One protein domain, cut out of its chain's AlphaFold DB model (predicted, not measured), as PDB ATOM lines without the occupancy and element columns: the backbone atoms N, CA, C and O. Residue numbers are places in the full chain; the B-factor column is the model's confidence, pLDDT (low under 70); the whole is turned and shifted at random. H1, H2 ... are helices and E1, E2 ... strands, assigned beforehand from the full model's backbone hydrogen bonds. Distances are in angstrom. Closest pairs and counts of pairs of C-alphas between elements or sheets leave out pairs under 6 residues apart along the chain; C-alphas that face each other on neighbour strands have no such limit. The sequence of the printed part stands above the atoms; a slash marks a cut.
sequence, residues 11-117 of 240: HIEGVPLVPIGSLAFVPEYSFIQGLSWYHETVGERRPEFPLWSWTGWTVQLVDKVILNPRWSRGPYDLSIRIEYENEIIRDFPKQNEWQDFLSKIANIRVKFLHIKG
ATOM      1  N   HIS A  11     160.117 181.393  37.410       86.75
ATOM      2  CA  HIS A  11     160.746 180.278  38.108       86.75
ATOM      3  C   HIS A  11     159.676 179.454  38.825       86.75
ATOM      4  O   HIS A  11     158.765 180.019  39.430       86.75
ATOM      5  N   ILE A  12     159.801 178.128  38.785       88.56
ATOM      6  CA  ILE A  12     159.011 177.202  39.609       88.56
ATOM      7  C   ILE A  12     159.997 176.447  40.491       88.56
ATOM      8  O   ILE A  12     160.832 175.707  39.973       88.56
ATOM      9  N   GLU A  13     159.944 176.680  41.805       87.56
ATOM     10  CA  GLU A  13     160.937 176.163  42.763       87.56
ATOM     11  C   GLU A  13     162.378 176.404  42.267       87.56
ATOM     12  O   GLU A  13     163.228 175.513  42.232       87.56
ATOM     13  N   GLY A  14     162.638 177.615  41.770       84.75
ATOM     14  CA  GLY A  14     163.934 178.014  41.220       84.75
ATOM     15  C   GLY A  14     164.221 177.526  39.799       84.75
ATOM     16  O   GLY A  14     165.016 178.158  39.110       84.75
ATOM     17  N   VAL A  15     163.558 176.486  39.292       87.38
ATOM     18  CA  VAL A  15     163.774 176.026  37.912       87.38
ATOM     19  C   VAL A  15     163.331 177.129  36.940       87.38
ATOM     20  O   VAL A  15     162.147 177.478  36.944       87.38
ATOM     21  N   PRO A  16     164.247 177.707  36.136       84.00
ATOM     22  CA  PRO A  16     163.912 178.818  35.257       84.00
ATOM     23  C   PRO A  16     163.118 178.324  34.049       84.00
ATOM     24  O   PRO A  16     163.457 177.311  33.435       84.00
ATOM     25  N   LEU A  17     162.094 179.076  33.659       84.69
ATOM     26  CA  LEU A  17     161.347 178.855  32.428       84.69
ATOM     27  C   LEU A  17     161.870 179.814  31.364       84.69
ATOM     28  O   LEU A  17     161.409 180.951  31.240       84.69
ATOM     29  N   VAL A  18     162.856 179.347  30.604       74.56
ATOM     30  CA  VAL A  18     163.548 180.175  29.614       74.56
ATOM     31  C   VAL A  18     162.845 180.098  28.252       74.56
ATOM     32  O   VAL A  18     162.513 178.998  27.809       74.56
ATOM     33  N   PRO A  19     162.626 181.229  27.551       66.50
ATOM     34  CA  PRO A  19     162.130 181.215  26.179       66.50
ATOM     35  C   PRO A  19     163.066 180.446  25.241       66.50
ATOM     36  O   PRO A  19     164.292 180.573  25.293       66.50
ATOM     37  N   ILE A  20     162.479 179.681  24.327       65.31
ATOM     38  CA  ILE A  20     163.216 178.805  23.422       65.31
ATOM     39  C   ILE A  20     163.604 179.576  22.150       65.31
ATOM     40  O   ILE A  20     162.934 179.505  21.120       65.31
ATOM     41  N   GLY A  21     164.705 180.327  22.201       64.06
ATOM     42  CA  GLY A  21     165.186 181.101  21.049       64.06
ATOM     43  C   GLY A  21     164.142 182.108  20.543       64.06
ATOM     44  O   GLY A  21     163.621 182.895  21.325       64.06
ATOM     45  N   SER A  22     163.836 182.087  19.240       55.09
ATOM     46  CA  SER A  22     162.784 182.916  18.621       55.09
ATOM     47  C   SER A  22     161.397 182.257  18.612       55.09
ATOM     48  O   SER A  22     160.480 182.780  17.979       55.09
ATOM     49  N   LEU A  23     161.246 181.071  19.210       59.12
ATOM     50  CA  LEU A  23     159.978 180.345  19.228       59.12
ATOM     51  C   LEU A  23     159.061 180.883  20.329       59.12
ATOM     52  O   LEU A  23     159.513 181.413  21.345       59.12
ATOM     53  N   ALA A  24     157.755 180.713  20.120       67.62
ATOM     54  CA  ALA A  24     156.753 181.023  21.129       67.62
ATOM     55  C   ALA A  24     157.043 180.254  22.429       67.62
ATOM     56  O   ALA A  24     157.431 179.085  22.406       67.62
ATOM     57  N   PHE A  25     156.848 180.924  23.562       77.88
ATOM     58  CA  PHE A  25     156.991 180.337  24.889       77.88
ATOM     59  C   PHE A  25     156.017 179.164  25.074       77.88
ATOM     60  O   PHE A  25     154.801 179.360  25.077       77.88
ATOM     61  N   VAL A  26     156.557 177.956  25.264       84.19
ATOM     62  CA  VAL A  26     155.787 176.757  25.617       84.19
ATOM     63  C   VAL A  26     156.177 176.357  27.042       84.19
ATOM     64  O   VAL A  26     157.294 175.871  27.220       84.19
ATOM     65  N   PRO A  27     155.302 176.553  28.050       88.25
ATOM     66  CA  PRO A  27     155.673 176.414  29.458       88.25
ATOM     67  C   PRO A  27     156.369 175.094  29.795       88.25
ATOM     68  O   PRO A  27     157.426 175.102  30.420       88.25
ATOM     69  N   GLU A  28     155.800 173.972  29.351       87.19
ATOM     70  CA  GLU A  28     156.323 172.638  29.649       87.19
ATOM     71  C   GLU A  28     157.736 172.439  29.088       87.19
ATOM     72  O   GLU A  28     158.636 172.027  29.816       87.19
ATOM     73  N   TYR A  29     157.978 172.813  27.827       82.38
ATOM     74  CA  TYR A  29     159.314 172.714  27.230       82.38
ATOM     75  C   TYR A  29     160.320 173.654  27.893       82.38
ATOM     76  O   TYR A  29     161.454 173.246  28.141       82.38
ATOM     77  N   SER A  30     159.906 174.881  28.222       83.44
ATOM     78  CA  SER A  30     160.745 175.831  28.954       83.44
ATOM     79  C   SER A  30     161.147 175.275  30.322       83.44
ATOM     80  O   SER A  30     162.292 175.427  30.734       83.44
ATOM     81  N   PHE A  31     160.229 174.594  31.013       88.50
ATOM     82  CA  PHE A  31     160.502 173.977  32.308       88.50
ATOM     83  C   PHE A  31     161.397 172.735  32.193       88.50
ATOM     84  O   PHE A  31     162.340 172.600  32.965       88.50
ATOM     85  N   ILE A  32     161.176 171.865  31.200       85.75
ATOM     86  CA  ILE A  32     162.059 170.719  30.896       85.75
ATOM     87  C   ILE A  32     163.488 171.187  30.630       85.75
ATOM     88  O   ILE A  32     164.446 170.596  31.124       85.75
ATOM     89  N   GLN A  33     163.631 172.254  29.848       80.19
ATOM     90  CA  GLN A  33     164.925 172.861  29.581       80.19
ATOM     91  C   GLN A  33     165.521 173.487  30.844       80.19
ATOM     92  O   GLN A  33     166.723 173.389  31.069       80.19
ATOM     93  N   GLY A  34     164.683 174.082  31.693       82.81
ATOM     94  CA  GLY A  34     165.069 174.469  33.039       82.81
ATOM     95  C   GLY A  34     165.684 173.289  33.788       82.81
ATOM     96  O   GLY A  34     166.802 173.409  34.264       82.81
ATOM     97  N   LEU A  35     165.036 172.120  33.820       85.88
ATOM     98  CA  LEU A  35     165.519 170.930  34.538       85.88
ATOM     99  C   LEU A  35     166.889 170.403  34.077       85.88
ATOM    100  O   LEU A  35     167.496 169.631  34.816       85.88
ATOM    101  N   SER A  36     167.404 170.802  32.909       79.19
ATOM    102  CA  SER A  36     168.753 170.434  32.454       79.19
ATOM    103  C   SER A  36     169.852 171.420  32.877       79.19
ATOM    104  O   SER A  36     170.984 171.314  32.399       79.19
ATOM    105  N   TRP A  37     169.554 172.365  33.780       78.12
ATOM    106  CA  TRP A  37     170.561 173.218  34.425       78.12
ATOM    107  C   TRP A  37     171.660 172.368  35.101       78.12
ATOM    108  O   TRP A  37     171.427 171.203  35.402       78.12
ATOM    109  N   TYR A  38     172.861 172.908  35.331       74.44
ATOM    110  CA  TYR A  38     173.923 172.284  36.147       74.44
ATOM    111  C   TYR A  38     174.807 173.363  36.777       74.44
ATOM    112  O   TYR A  38     174.729 174.535  36.396       74.44
ATOM    113  N   HIS A  39     175.678 172.951  37.697       74.19
ATOM    114  CA  HIS A  39     176.699 173.803  38.302       74.19
ATOM    115  C   HIS A  39     178.105 173.383  37.849       74.19
ATOM    116  O   HIS A  39     178.360 172.207  37.596       74.19
ATOM    117  N   GLU A  40     179.034 174.335  37.744       71.94
ATOM    118  CA  GLU A  40     180.454 174.034  37.482       71.94
ATOM    119  C   GLU A  40     181.168 173.455  38.708       71.94
ATOM    120  O   GLU A  40     182.158 172.742  38.568       71.94
ATOM    121  N   THR A  41     180.652 173.739  39.901       73.25
ATOM    122  CA  THR A  41     181.211 173.302  41.178       73.25
ATOM    123  C   THR A  41     180.181 172.503  41.960       73.25
ATOM    124  O   THR A  41     178.994 172.833  41.936       73.25
ATOM    125  N   VAL A  42     180.644 171.507  42.713       76.25
ATOM    126  CA  VAL A  42     179.806 170.776  43.672       76.25
ATOM    127  C   VAL A  42     179.240 171.761  44.694       76.25
ATOM    128  O   VAL A  42     179.975 172.596  45.223       76.25
ATOM    129  N   GLY A  43     177.933 171.683  44.946       76.31
ATOM    130  CA  GLY A  43     177.247 172.556  45.893       76.31
ATOM    131  C   GLY A  43     176.668 171.821  47.088       76.31
ATOM    132  O   GLY A  43     176.365 170.633  47.020       76.31
ATOM    133  N   GLU A  44     176.474 172.549  48.185       83.56
ATOM    134  CA  GLU A  44     175.750 172.033  49.348       83.56
ATOM    135  C   GLU A  44     174.238 172.165  49.156       83.56
ATOM    136  O   GLU A  44     173.749 173.103  48.509       83.56
ATOM    137  N   ARG A  45     173.496 171.235  49.765       85.88
ATOM    138  CA  ARG A  45     172.052 171.092  49.601       85.88
ATOM    139  C   ARG A  45     171.283 171.634  50.812       85.88
ATOM    140  O   ARG A  45     171.540 171.244  51.943       85.88
ATOM    141  N   ARG A  46     170.300 172.500  50.554       86.50
ATOM    142  CA  ARG A  46     169.342 173.066  51.521       86.50
ATOM    143  C   ARG A  46     168.112 172.165  51.749       86.50
ATOM    144  O   ARG A  46     167.220 172.148  50.897       86.50
ATOM    145  N   PRO A  47     168.028 171.396  52.841       85.75
ATOM    146  CA  PRO A  47     167.070 170.292  52.976       85.75
ATOM    147  C   PRO A  47     165.584 170.680  52.840       85.75
ATOM    148  O   PRO A  47     164.750 169.809  52.631       85.75
ATOM    149  N   GLU A  48     165.236 171.964  52.930       86.19
ATOM    150  CA  GLU A  48     163.869 172.477  52.821       86.19
ATOM    151  C   GLU A  48     163.286 172.536  51.395       86.19
ATOM    152  O   GLU A  48     162.093 172.802  51.245       86.19
ATOM    153  N   PHE A  49     164.094 172.300  50.355       86.31
ATOM    154  CA  PHE A  49     163.640 172.269  48.955       86.31
ATOM    155  C   PHE A  49     163.636 170.835  48.388       86.31
ATOM    156  O   PHE A  49     164.414 170.010  48.869       86.31
ATOM    157  N   PRO A  50     162.876 170.536  47.318       84.69
ATOM    158  CA  PRO A  50     162.960 169.264  46.577       84.69
ATOM    159  C   PRO A  50     164.297 169.075  45.843       84.69
ATOM    160  O   PRO A  50     164.876 170.054  45.374       84.69
ATOM    161  N   LEU A  51     164.839 167.865  45.681       84.38
ATOM    162  CA  LEU A  51     166.200 167.676  45.122       84.38
ATOM    163  C   LEU A  51     166.340 168.105  43.656       84.38
ATOM    164  O   LEU A  51     167.425 168.490  43.219       84.38
ATOM    165  N   TRP A  52     165.236 168.128  42.917       87.06
ATOM    166  CA  TRP A  52     165.177 168.680  41.564       87.06
ATOM    167  C   TRP A  52     165.123 170.218  41.508       87.06
ATOM    168  O   TRP A  52     165.389 170.795  40.448       87.06
ATOM    169  N   SER A  53     164.781 170.883  42.618       87.25
ATOM    170  CA  SER A  53     164.694 172.343  42.721       87.25
ATOM    171  C   SER A  53     166.080 172.970  42.687       87.25
ATOM    172  O   SER A  53     166.991 172.558  43.406       87.25
ATOM    173  N   TRP A  54     166.222 174.031  41.891       81.69
ATOM    174  CA  TRP A  54     167.446 174.826  41.893       81.69
ATOM    175  C   TRP A  54     167.614 175.638  43.186       81.69
ATOM    176  O   TRP A  54     168.721 175.751  43.705       81.69
ATOM    177  N   THR A  55     166.524 176.155  43.762       84.25
ATOM    178  CA  THR A  55     166.571 176.955  45.004       84.25
ATOM    179  C   THR A  55     167.202 176.189  46.170       84.25
ATOM    180  O   THR A  55     167.711 176.777  47.125       84.25
ATOM    181  N   GLY A  56     167.203 174.862  46.067       84.19
ATOM    182  CA  GLY A  56     167.835 173.961  47.001       84.19
ATOM    183  C   GLY A  56     169.364 173.992  47.062       84.19
ATOM    184  O   GLY A  56     169.935 173.350  47.943       84.19
ATOM    185  N   TRP A  57     170.046 174.700  46.169       84.81
ATOM    186  CA  TRP A  57     171.505 174.668  46.073       84.81
ATOM    187  C   TRP A  57     172.144 175.956  46.596       84.81
ATOM    188  O   TRP A  57     171.598 177.052  46.478       84.81
ATOM    189  N   THR A  58     173.307 175.827  47.234       83.94
ATOM    190  CA  THR A  58     174.070 176.966  47.787       83.94
ATOM    191  C   THR A  58     174.994 177.637  46.772       83.94
ATOM    192  O   THR A  58     175.429 178.764  46.996       83.94
ATOM    193  N   VAL A  59     175.281 176.964  45.659       80.44
ATOM    194  CA  VAL A  59     176.210 177.429  44.624       80.44
ATOM    195  C   VAL A  59     175.556 178.397  43.646       80.44
ATOM    196  O   VAL A  59     174.353 178.343  43.383       80.44
ATOM    197  N   GLN A  60     176.373 179.288  43.086       71.50
ATOM    198  CA  GLN A  60     175.938 180.166  42.005       71.50
ATOM    199  C   GLN A  60     175.705 179.355  40.729       71.50
ATOM    200  O   GLN A  60     176.457 178.431  40.410       71.50
ATOM    201  N   LEU A  61     174.661 179.722  39.984       65.12
ATOM    202  CA  LEU A  61     174.486 179.205  38.634       65.12
ATOM    203  C   LEU A  61     175.627 179.684  37.759       65.12
ATOM    204  O   LEU A  61     176.049 180.838  37.821       65.12
ATOM    205  N   VAL A  62     176.045 178.808  36.860       65.00
ATOM    206  CA  VAL A  62     176.768 179.258  35.683       65.00
ATOM    207  C   VAL A  62     175.769 180.066  34.854       65.00
ATOM    208  O   VAL A  62     174.726 179.537  34.467       65.00
ATOM    209  N   ASP A  63     176.106 181.310  34.503       54.06
ATOM    210  CA  ASP A  63     175.315 182.162  33.585       54.06
ATOM    211  C   ASP A  63     175.054 181.499  32.212       54.06
ATOM    212  O   ASP A  63     174.287 181.986  31.379       54.06
ATOM    213  N   LYS A  64     175.699 180.358  31.964       55.00
ATOM    214  CA  LYS A  64     175.477 179.455  30.846       55.00
ATOM    215  C   LYS A  64     174.641 178.270  31.316       55.00
ATOM    216  O   LYS A  64     175.149 177.153  31.447       55.00
ATOM    217  N   VAL A  65     173.332 178.466  31.450       54.03
ATOM    218  CA  VAL A  65     172.428 177.339  31.188       54.03
ATOM    219  C   VAL A  65     172.858 176.804  29.815       54.03
ATOM    220  O   VAL A  65     173.012 177.607  28.887       54.03
ATOM    221  N   ILE A  66     173.142 175.500  29.665       53.97
ATOM    222  CA  ILE A  66     173.349 174.922  28.325       53.97
ATOM    223  C   ILE A  66     171.975 174.967  27.648       53.97
ATOM    224  O   ILE A  66     171.244 173.996  27.540       53.97
ATOM    225  N   LEU A  67     171.563 176.154  27.224       54.22
ATOM    226  CA  LEU A  67     170.425 176.374  26.364       54.22
ATOM    227  C   LEU A  67     170.963 176.124  24.973       54.22
ATOM    228  O   LEU A  67     171.168 177.062  24.208       54.22
ATOM    229  N   ASN A  68     171.282 174.870  24.646       55.12
ATOM    230  CA  ASN A  68     171.504 174.567  23.248       55.12
ATOM    231  C   ASN A  68     170.143 174.766  22.569       55.12
ATOM    232  O   ASN A  68     169.223 174.000  22.854       55.12
ATOM    233  N   PRO A  69     169.958 175.763  21.686       54.31
ATOM    234  CA  PRO A  69     168.652 176.031  21.085       54.31
ATOM    235  C   PRO A  69     168.152 174.837  20.261       54.31
ATOM    236  O   PRO A  69     166.972 174.741  19.940       54.31
ATOM    237  N   ARG A  70     169.041 173.888  19.932       56.06
ATOM    238  CA  ARG A  70     168.707 172.613  19.287       56.06
ATOM    239  C   ARG A  70     167.964 171.636  20.208       56.06
ATOM    240  O   ARG A  70     167.392 170.677  19.711       56.06
ATOM    241  N   TRP A  71     167.941 171.873  21.520       57.00
ATOM    242  CA  TRP A  71     167.158 171.103  22.497       57.00
ATOM    243  C   TRP A  71     165.690 171.544  22.574       57.00
ATOM    244  O   TRP A  71     164.903 170.924  23.275       57.00
ATOM    245  N   SER A  72     165.319 172.568  21.797       52.62
ATOM    246  CA  SER A  72     163.992 173.199  21.706       52.62
ATOM    247  C   SER A  72     162.815 172.274  21.418       52.62
ATOM    248  O   SER A  72     161.662 172.684  21.544       52.62
ATOM    249  N   ARG A  73     163.077 171.042  20.992       62.38
ATOM    250  CA  ARG A  73     162.040 170.055  20.729       62.38
ATOM    251  C   ARG A  73     162.109 168.993  21.818       62.38
ATOM    252  O   ARG A  73     163.026 168.167  21.824       62.38
ATOM    253  N   GLY A  74     161.130 169.012  22.719       58.16
ATOM    254  CA  GLY A  74     160.919 167.929  23.676       58.16
ATOM    255  C   GLY A  74     160.655 166.592  22.955       58.16
ATOM    256  O   GLY A  74     160.166 166.595  21.811       58.16
ATOM    257  N   PRO A  75     161.006 165.442  23.564       63.16
ATOM    258  CA  PRO A  75     160.622 164.124  23.063       63.16
ATOM    259  C   PRO A  75     159.104 164.047  22.870       63.16
ATOM    260  O   PRO A  75     158.361 164.663  23.624       63.16
ATOM    261  N   TYR A  76     158.635 163.266  21.894       62.00
ATOM    262  CA  TYR A  76     157.193 163.085  21.658       62.00
ATOM    263  C   TYR A  76     156.447 162.485  22.862       62.00
ATOM    264  O   TYR A  76     155.256 162.729  23.016       62.00
ATOM    265  N   ASP A  77     157.155 161.745  23.720       82.56
ATOM    266  CA  ASP A  77     156.577 161.006  24.846       82.56
ATOM    267  C   ASP A  77     156.907 161.618  26.219       82.56
ATOM    268  O   ASP A  77     156.746 160.943  27.239       82.56
ATOM    269  N   LEU A  78     157.424 162.853  26.254       87.38
ATOM    270  CA  LEU A  78     157.750 163.542  27.503       87.38
ATOM    271  C   LEU A  78     156.539 164.344  27.985       87.38
ATOM    272  O   LEU A  78     156.038 165.188  27.249       87.38
ATOM    273  N   SER A  79     156.090 164.092  29.211       91.50
ATOM    274  CA  SER A  79     155.044 164.890  29.859       91.50
ATOM    275  C   SER A  79     155.325 165.051  31.344       91.50
ATOM    276  O   SER A  79     155.789 164.104  31.990       91.50
ATOM    277  N   ILE A  80     154.983 166.208  31.898       93.38
ATOM    278  CA  ILE A  80     155.174 166.512  33.314       93.38
ATOM    279  C   ILE A  80     153.827 166.672  34.005       93.38
ATOM    280  O   ILE A  80     152.915 167.330  33.507       93.38
ATOM    281  N   ARG A  81     153.728 166.103  35.205       96.06
ATOM    282  CA  ARG A  81     152.672 166.425  36.164       96.06
ATOM    283  C   ARG A  81     153.294 166.890  37.472       96.06
ATOM    284  O   ARG A  81     154.363 166.424  37.858       96.06
ATOM    285  N   ILE A  82     152.627 167.813  38.140       95.19
ATOM    286  CA  ILE A  82     153.049 168.424  39.395       95.19
ATOM    287  C   ILE A  82     152.183 167.838  40.507       95.19
ATOM    288  O   ILE A  82     150.956 167.890  40.415       95.19
ATOM    289  N   GLU A  83     152.817 167.282  41.536       95.31
ATOM    290  CA  GLU A  83     152.180 166.906  42.801       95.31
ATOM    291  C   GLU A  83     152.458 168.000  43.829       95.31
ATOM    292  O   GLU A  83     153.614 168.303  44.125       95.31
ATOM    293  N   TYR A  84     151.401 168.596  44.364       93.31
ATOM    294  CA  TYR A  84     151.486 169.654  45.368       93.31
ATOM    295  C   TYR A  84     151.521 169.083  46.796       93.31
ATOM    296  O   TYR A  84     151.221 167.908  47.016       93.31
ATOM    297  N   GLU A  85     151.838 169.911  47.797       92.06
ATOM    298  CA  GLU A  85     151.818 169.491  49.214       92.06
ATOM    299  C   GLU A  85     150.450 168.978  49.692       92.06
ATOM    300  O   GLU A  85     150.393 168.108  50.556       92.06
ATOM    301  N   ASN A  86     149.356 169.453  49.090       93.25
ATOM    302  CA  ASN A  86     147.996 168.971  49.349       93.25
ATOM    303  C   ASN A  86     147.628 167.691  48.571       93.25
ATOM    304  O   ASN A  86     146.447 167.370  48.451       93.25
ATOM    305  N   GLU A  87     148.622 167.001  48.005       93.88
ATOM    306  CA  GLU A  87     148.507 165.711  47.305       93.88
ATOM    307  C   GLU A  87     147.697 165.748  46.001       93.88
ATOM    308  O   GLU A  87     147.467 164.719  45.361       93.88
ATOM    309  N   ILE A  88     147.311 166.939  45.539       94.50
ATOM    310  CA  ILE A  88     146.705 167.110  44.221       94.50
ATOM    311  C   ILE A  88     147.789 166.923  43.155       94.50
ATOM    312  O   ILE A  88     148.846 167.550  43.215       94.50
ATOM    313  N   ILE A  89     147.494 166.112  42.137       96.00
ATOM    314  CA  ILE A  89     148.340 165.933  40.951       96.00
ATOM    315  C   ILE A  89     147.671 166.617  39.757       96.00
ATOM    316  O   ILE A  89     146.489 166.385  39.494       96.00
ATOM    317  N   ARG A  90     148.410 167.454  39.022       95.38
ATOM    318  CA  ARG A  90     147.924 168.121  37.799       95.38
ATOM    319  C   ARG A  90     148.944 168.065  36.681       95.38
ATOM    320  O   ARG A  90     150.140 168.105  36.948       95.38
ATOM    321  N   ASP A  91     148.466 168.035  35.446       95.44
ATOM    322  CA  ASP A  91     149.323 168.214  34.278       95.44
ATOM    323  C   ASP A  91     150.005 169.586  34.312       95.44
ATOM    324  O   ASP A  91     149.469 170.557  34.861       95.44
ATOM    325  N   PHE A  92     151.213 169.657  33.753       94.00
ATOM    326  CA  PHE A  92     151.906 170.924  33.574       94.00
ATOM    327  C   PHE A  92     151.081 171.829  32.638       94.00
ATOM    328  O   PHE A  92     150.546 171.341  31.638       94.00
ATOM    329  N   PRO A  93     150.936 173.132  32.938       93.19
ATOM    330  CA  PRO A  93     150.037 174.011  32.196       93.19
ATOM    331  C   PRO A  93     150.413 174.132  30.722       93.19
ATOM    332  O   PRO A  93     151.579 174.333  30.358       93.19
ATOM    333  N   LYS A  94     149.391 174.131  29.869       90.50
ATOM    334  CA  LYS A  94     149.534 174.566  28.478       90.50
ATOM    335  C   LYS A  94     149.668 176.086  28.406       90.50
ATOM    336  O   LYS A  94     149.370 176.815  29.350       90.50
ATOM    337  N   GLN A  95     150.083 176.596  27.248       88.19
ATOM    338  CA  GLN A  95     150.309 178.033  27.056       88.19
ATOM    339  C   GLN A  95     149.063 178.891  27.354       88.19
ATOM    340  O   GLN A  95     149.186 179.966  27.933       88.19
ATOM    341  N   ASN A  96     147.865 178.416  27.009       90.56
ATOM    342  CA  ASN A  96     146.592 179.099  27.278       90.56
ATOM    343  C   ASN A  96     146.144 179.031  28.752       90.56
ATOM    344  O   ASN A  96     145.291 179.812  29.160       90.56
ATOM    345  N   GLU A  97     146.708 178.120  29.545       93.25
ATOM    346  CA  GLU A  97     146.412 177.929  30.975       93.25
ATOM    347  C   GLU A  97     147.455 178.619  31.869       93.25
ATOM    348  O   GLU A  97     147.298 178.685  33.086       93.25
ATOM    349  N   TRP A  98     148.525 179.149  31.269       90.12
ATOM    350  CA  TRP A  98     149.707 179.633  31.975       90.12
ATOM    351  C   TRP A  98     149.404 180.723  33.011       90.12
ATOM    352  O   TRP A  98     149.894 180.658  34.134       90.12
ATOM    353  N   GLN A  99     148.564 181.703  32.666       89.31
ATOM    354  CA  GLN A  99     148.232 182.807  33.576       89.31
ATOM    355  C   GLN A  99     147.414 182.336  34.789       89.31
ATOM    356  O   GLN A  99     147.700 182.719  35.923       89.31
ATOM    357  N   ASP A 100     146.435 181.458  34.564       90.75
ATOM    358  CA  ASP A 100     145.647 180.848  35.639       90.75
ATOM    359  C   ASP A 100     146.530 179.970  36.538       90.75
ATOM    360  O   ASP A 100     146.461 180.062  37.765       90.75
ATOM    361  N   PHE A 101     147.436 179.192  35.945       91.44
ATOM    362  CA  PHE A 101     148.412 178.397  36.681       91.44
ATOM    363  C   PHE A 101     149.312 179.246  37.586       91.44
ATOM    364  O   PHE A 101     149.440 178.932  38.770       91.44
ATOM    365  N   LEU A 102     149.890 180.338  37.066       88.56
ATOM    366  CA  LEU A 102     150.762 181.232  37.838       88.56
ATOM    367  C   LEU A 102     150.059 181.799  39.078       88.56
ATOM    368  O   LEU A 102     150.655 181.858  40.152       88.56
ATOM    369  N   SER A 103     148.778 182.156  38.951       88.31
ATOM    370  CA  SER A 103     147.985 182.665  40.078       88.31
ATOM    371  C   SER A 103     147.777 181.628  41.190       88.31
ATOM    372  O   SER A 103     147.684 181.981  42.366       88.31
ATOM    373  N   LYS A 104     147.734 180.338  40.832       86.81
ATOM    374  CA  LYS A 104     147.478 179.228  41.759       86.81
ATOM    375  C   LYS A 104     148.752 178.733  42.433       86.81
ATOM    376  O   LYS A 104     148.738 178.493  43.638       86.81
ATOM    377  N   ILE A 105     149.842 178.596  41.676       87.62
ATOM    378  CA  ILE A 105     151.103 178.052  42.204       87.62
ATOM    379  C   ILE A 105     151.790 179.001  43.191       87.62
ATOM    380  O   ILE A 105     152.524 178.548  44.058       87.62
ATOM    381  N   ALA A 106     151.491 180.303  43.139       83.56
ATOM    382  CA  ALA A 106     152.040 181.285  44.076       83.56
ATOM    383  C   ALA A 106     151.760 180.965  45.561       83.56
ATOM    384  O   ALA A 106     152.502 181.418  46.427       83.56
ATOM    385  N   ASN A 107     150.713 180.183  45.858       86.44
ATOM    386  CA  ASN A 107     150.281 179.874  47.224       86.44
ATOM    387  C   ASN A 107     150.426 178.392  47.606       86.44
ATOM    388  O   ASN A 107     149.970 177.998  48.678       86.44
ATOM    389  N   ILE A 108     150.991 177.551  46.733       87.44
ATOM    390  CA  ILE A 108     151.058 176.101  46.952       87.44
ATOM    391  C   ILE A 108     152.432 175.588  46.529       87.44
ATOM    392  O   ILE A 108     152.832 175.750  45.378       87.44
ATOM    393  N   ARG A 109     153.133 174.925  47.453       87.81
ATOM    394  CA  ARG A 109     154.445 174.321  47.195       87.81
ATOM    395  C   ARG A 109     154.338 173.054  46.359       87.81
ATOM    396  O   ARG A 109     153.379 172.279  46.487       87.81
ATOM    397  N   VAL A 110     155.354 172.832  45.529       90.81
ATOM    398  CA  VAL A 110     155.491 171.590  44.767       90.81
ATOM    399  C   VAL A 110     156.205 170.546  45.619       90.81
ATOM    400  O   VAL A 110     157.314 170.771  46.092       90.81
ATOM    401  N   LYS A 111     155.574 169.380  45.773       90.81
ATOM    402  CA  LYS A 111     156.103 168.238  46.525       90.81
ATOM    403  C   LYS A 111     156.907 167.301  45.621       90.81
ATOM    404  O   LYS A 111     158.049 166.991  45.931       90.81
ATOM    405  N   PHE A 112     156.336 166.883  44.487       93.44
ATOM    406  CA  PHE A 112     156.999 165.988  43.529       93.44
ATOM    407  C   PHE A 112     156.735 166.393  42.078       93.44
ATOM    408  O   PHE A 112     155.675 166.929  41.742       93.44
ATOM    409  N   LEU A 113     157.671 166.043  41.195       94.94
ATOM    410  CA  LEU A 113     157.458 166.038  39.749       94.94
ATOM    411  C   LEU A 113     157.226 164.610  39.264       94.94
ATOM    412  O   LEU A 113     158.023 163.713  39.516       94.94
ATOM    413  N   HIS A 114     156.162 164.402  38.504       95.25
ATOM    414  CA  HIS A 114     155.898 163.155  37.798       95.25
ATOM    415  C   HIS A 114     156.303 163.333  36.344       95.25
ATOM    416  O   HIS A 114     155.568 163.928  35.557       95.25
ATOM    417  N   ILE A 115     157.473 162.821  35.986       93.94
ATOM    418  CA  ILE A 115     158.031 162.929  34.641       93.94
ATOM    419  C   ILE A 115     157.792 161.606  33.927       93.94
ATOM    420  O   ILE A 115     158.421 160.593  34.239       93.94
ATOM    421  N   LYS A 116     156.874 161.602  32.961       94.12
ATOM    422  CA  LYS A 116     156.753 160.498  32.010       94.12
ATOM    423  C   LYS A 116     157.727 160.752  30.878       94.12
ATOM    424  O   LYS A 116     157.636 161.795  30.250       94.12
ATOM    425  N   GLY A 117     158.636 159.823  30.621       91.75
ATOM    426  CA  GLY A 117     159.643 159.978  29.582       91.75
ATOM    427  C   GLY A 117     160.373 158.680  29.281       91.75
ATOM    428  O   GLY A 117     160.155 157.644  29.910       91.75
TER     429      GLY A 117
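What this domain is: This is residues 11 to 117 of the 240 residues of an uncharacterized protein of Hyaloscypha hepaticicola (UniProt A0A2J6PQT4). What is seen first? There is little regular structure: antiparallel sheet E3 - E2 - E4 and H2 form one side, E1 and H1 lie near the middle, and residues 36 to 78 loop out opposite. How large is it? The 107 printed residues hold 40 in named elements, E1 H1 E2 E3 H2 E4, class mixed. It is compact, radius of gyration of the C-alphas 14.0 A, spanning 37 by 35 by 25 A.

How they stand to each other: How do strands pair? E2, residues 79 to 84, is antiparallel to E4, residues 110 to 117, N 81 and O 114 being 2.9 A apart. With E3, residues 89 to 91, E2 forms a hairpin; N 90 and O 82 are 2.9 A apart. Where are the helices? H2, residues 95 to 105, joins E3 to E4 in a split strand-helix-strand unit, same-way strands with E2 between, the crossover right-handed. H1, residues 27 to 35, only grazes the sheet; its closest C-alphas to E2 are Glu 28 and Ile 80, 7.2 A. Are their backbones complete? Every O i to N i+4 pair is within hydrogen-bond range in H1, 5 of 7 in H2.

Where its parts are: Where does E1, residues 15 to 17, begin? C-alpha 15 is at (163.774, 176.026, 37.912). Where does E4 end? C-alpha 117 is at (159.643, 159.978, 29.582), 19.6 A from C-alpha 110.

The domain as a whole: Is it cut? The printed part has no cut; H1 to E2 is a long link. Where is confidence low? pLDDT is under 70 at residues 19 to 24 and 61 to 76.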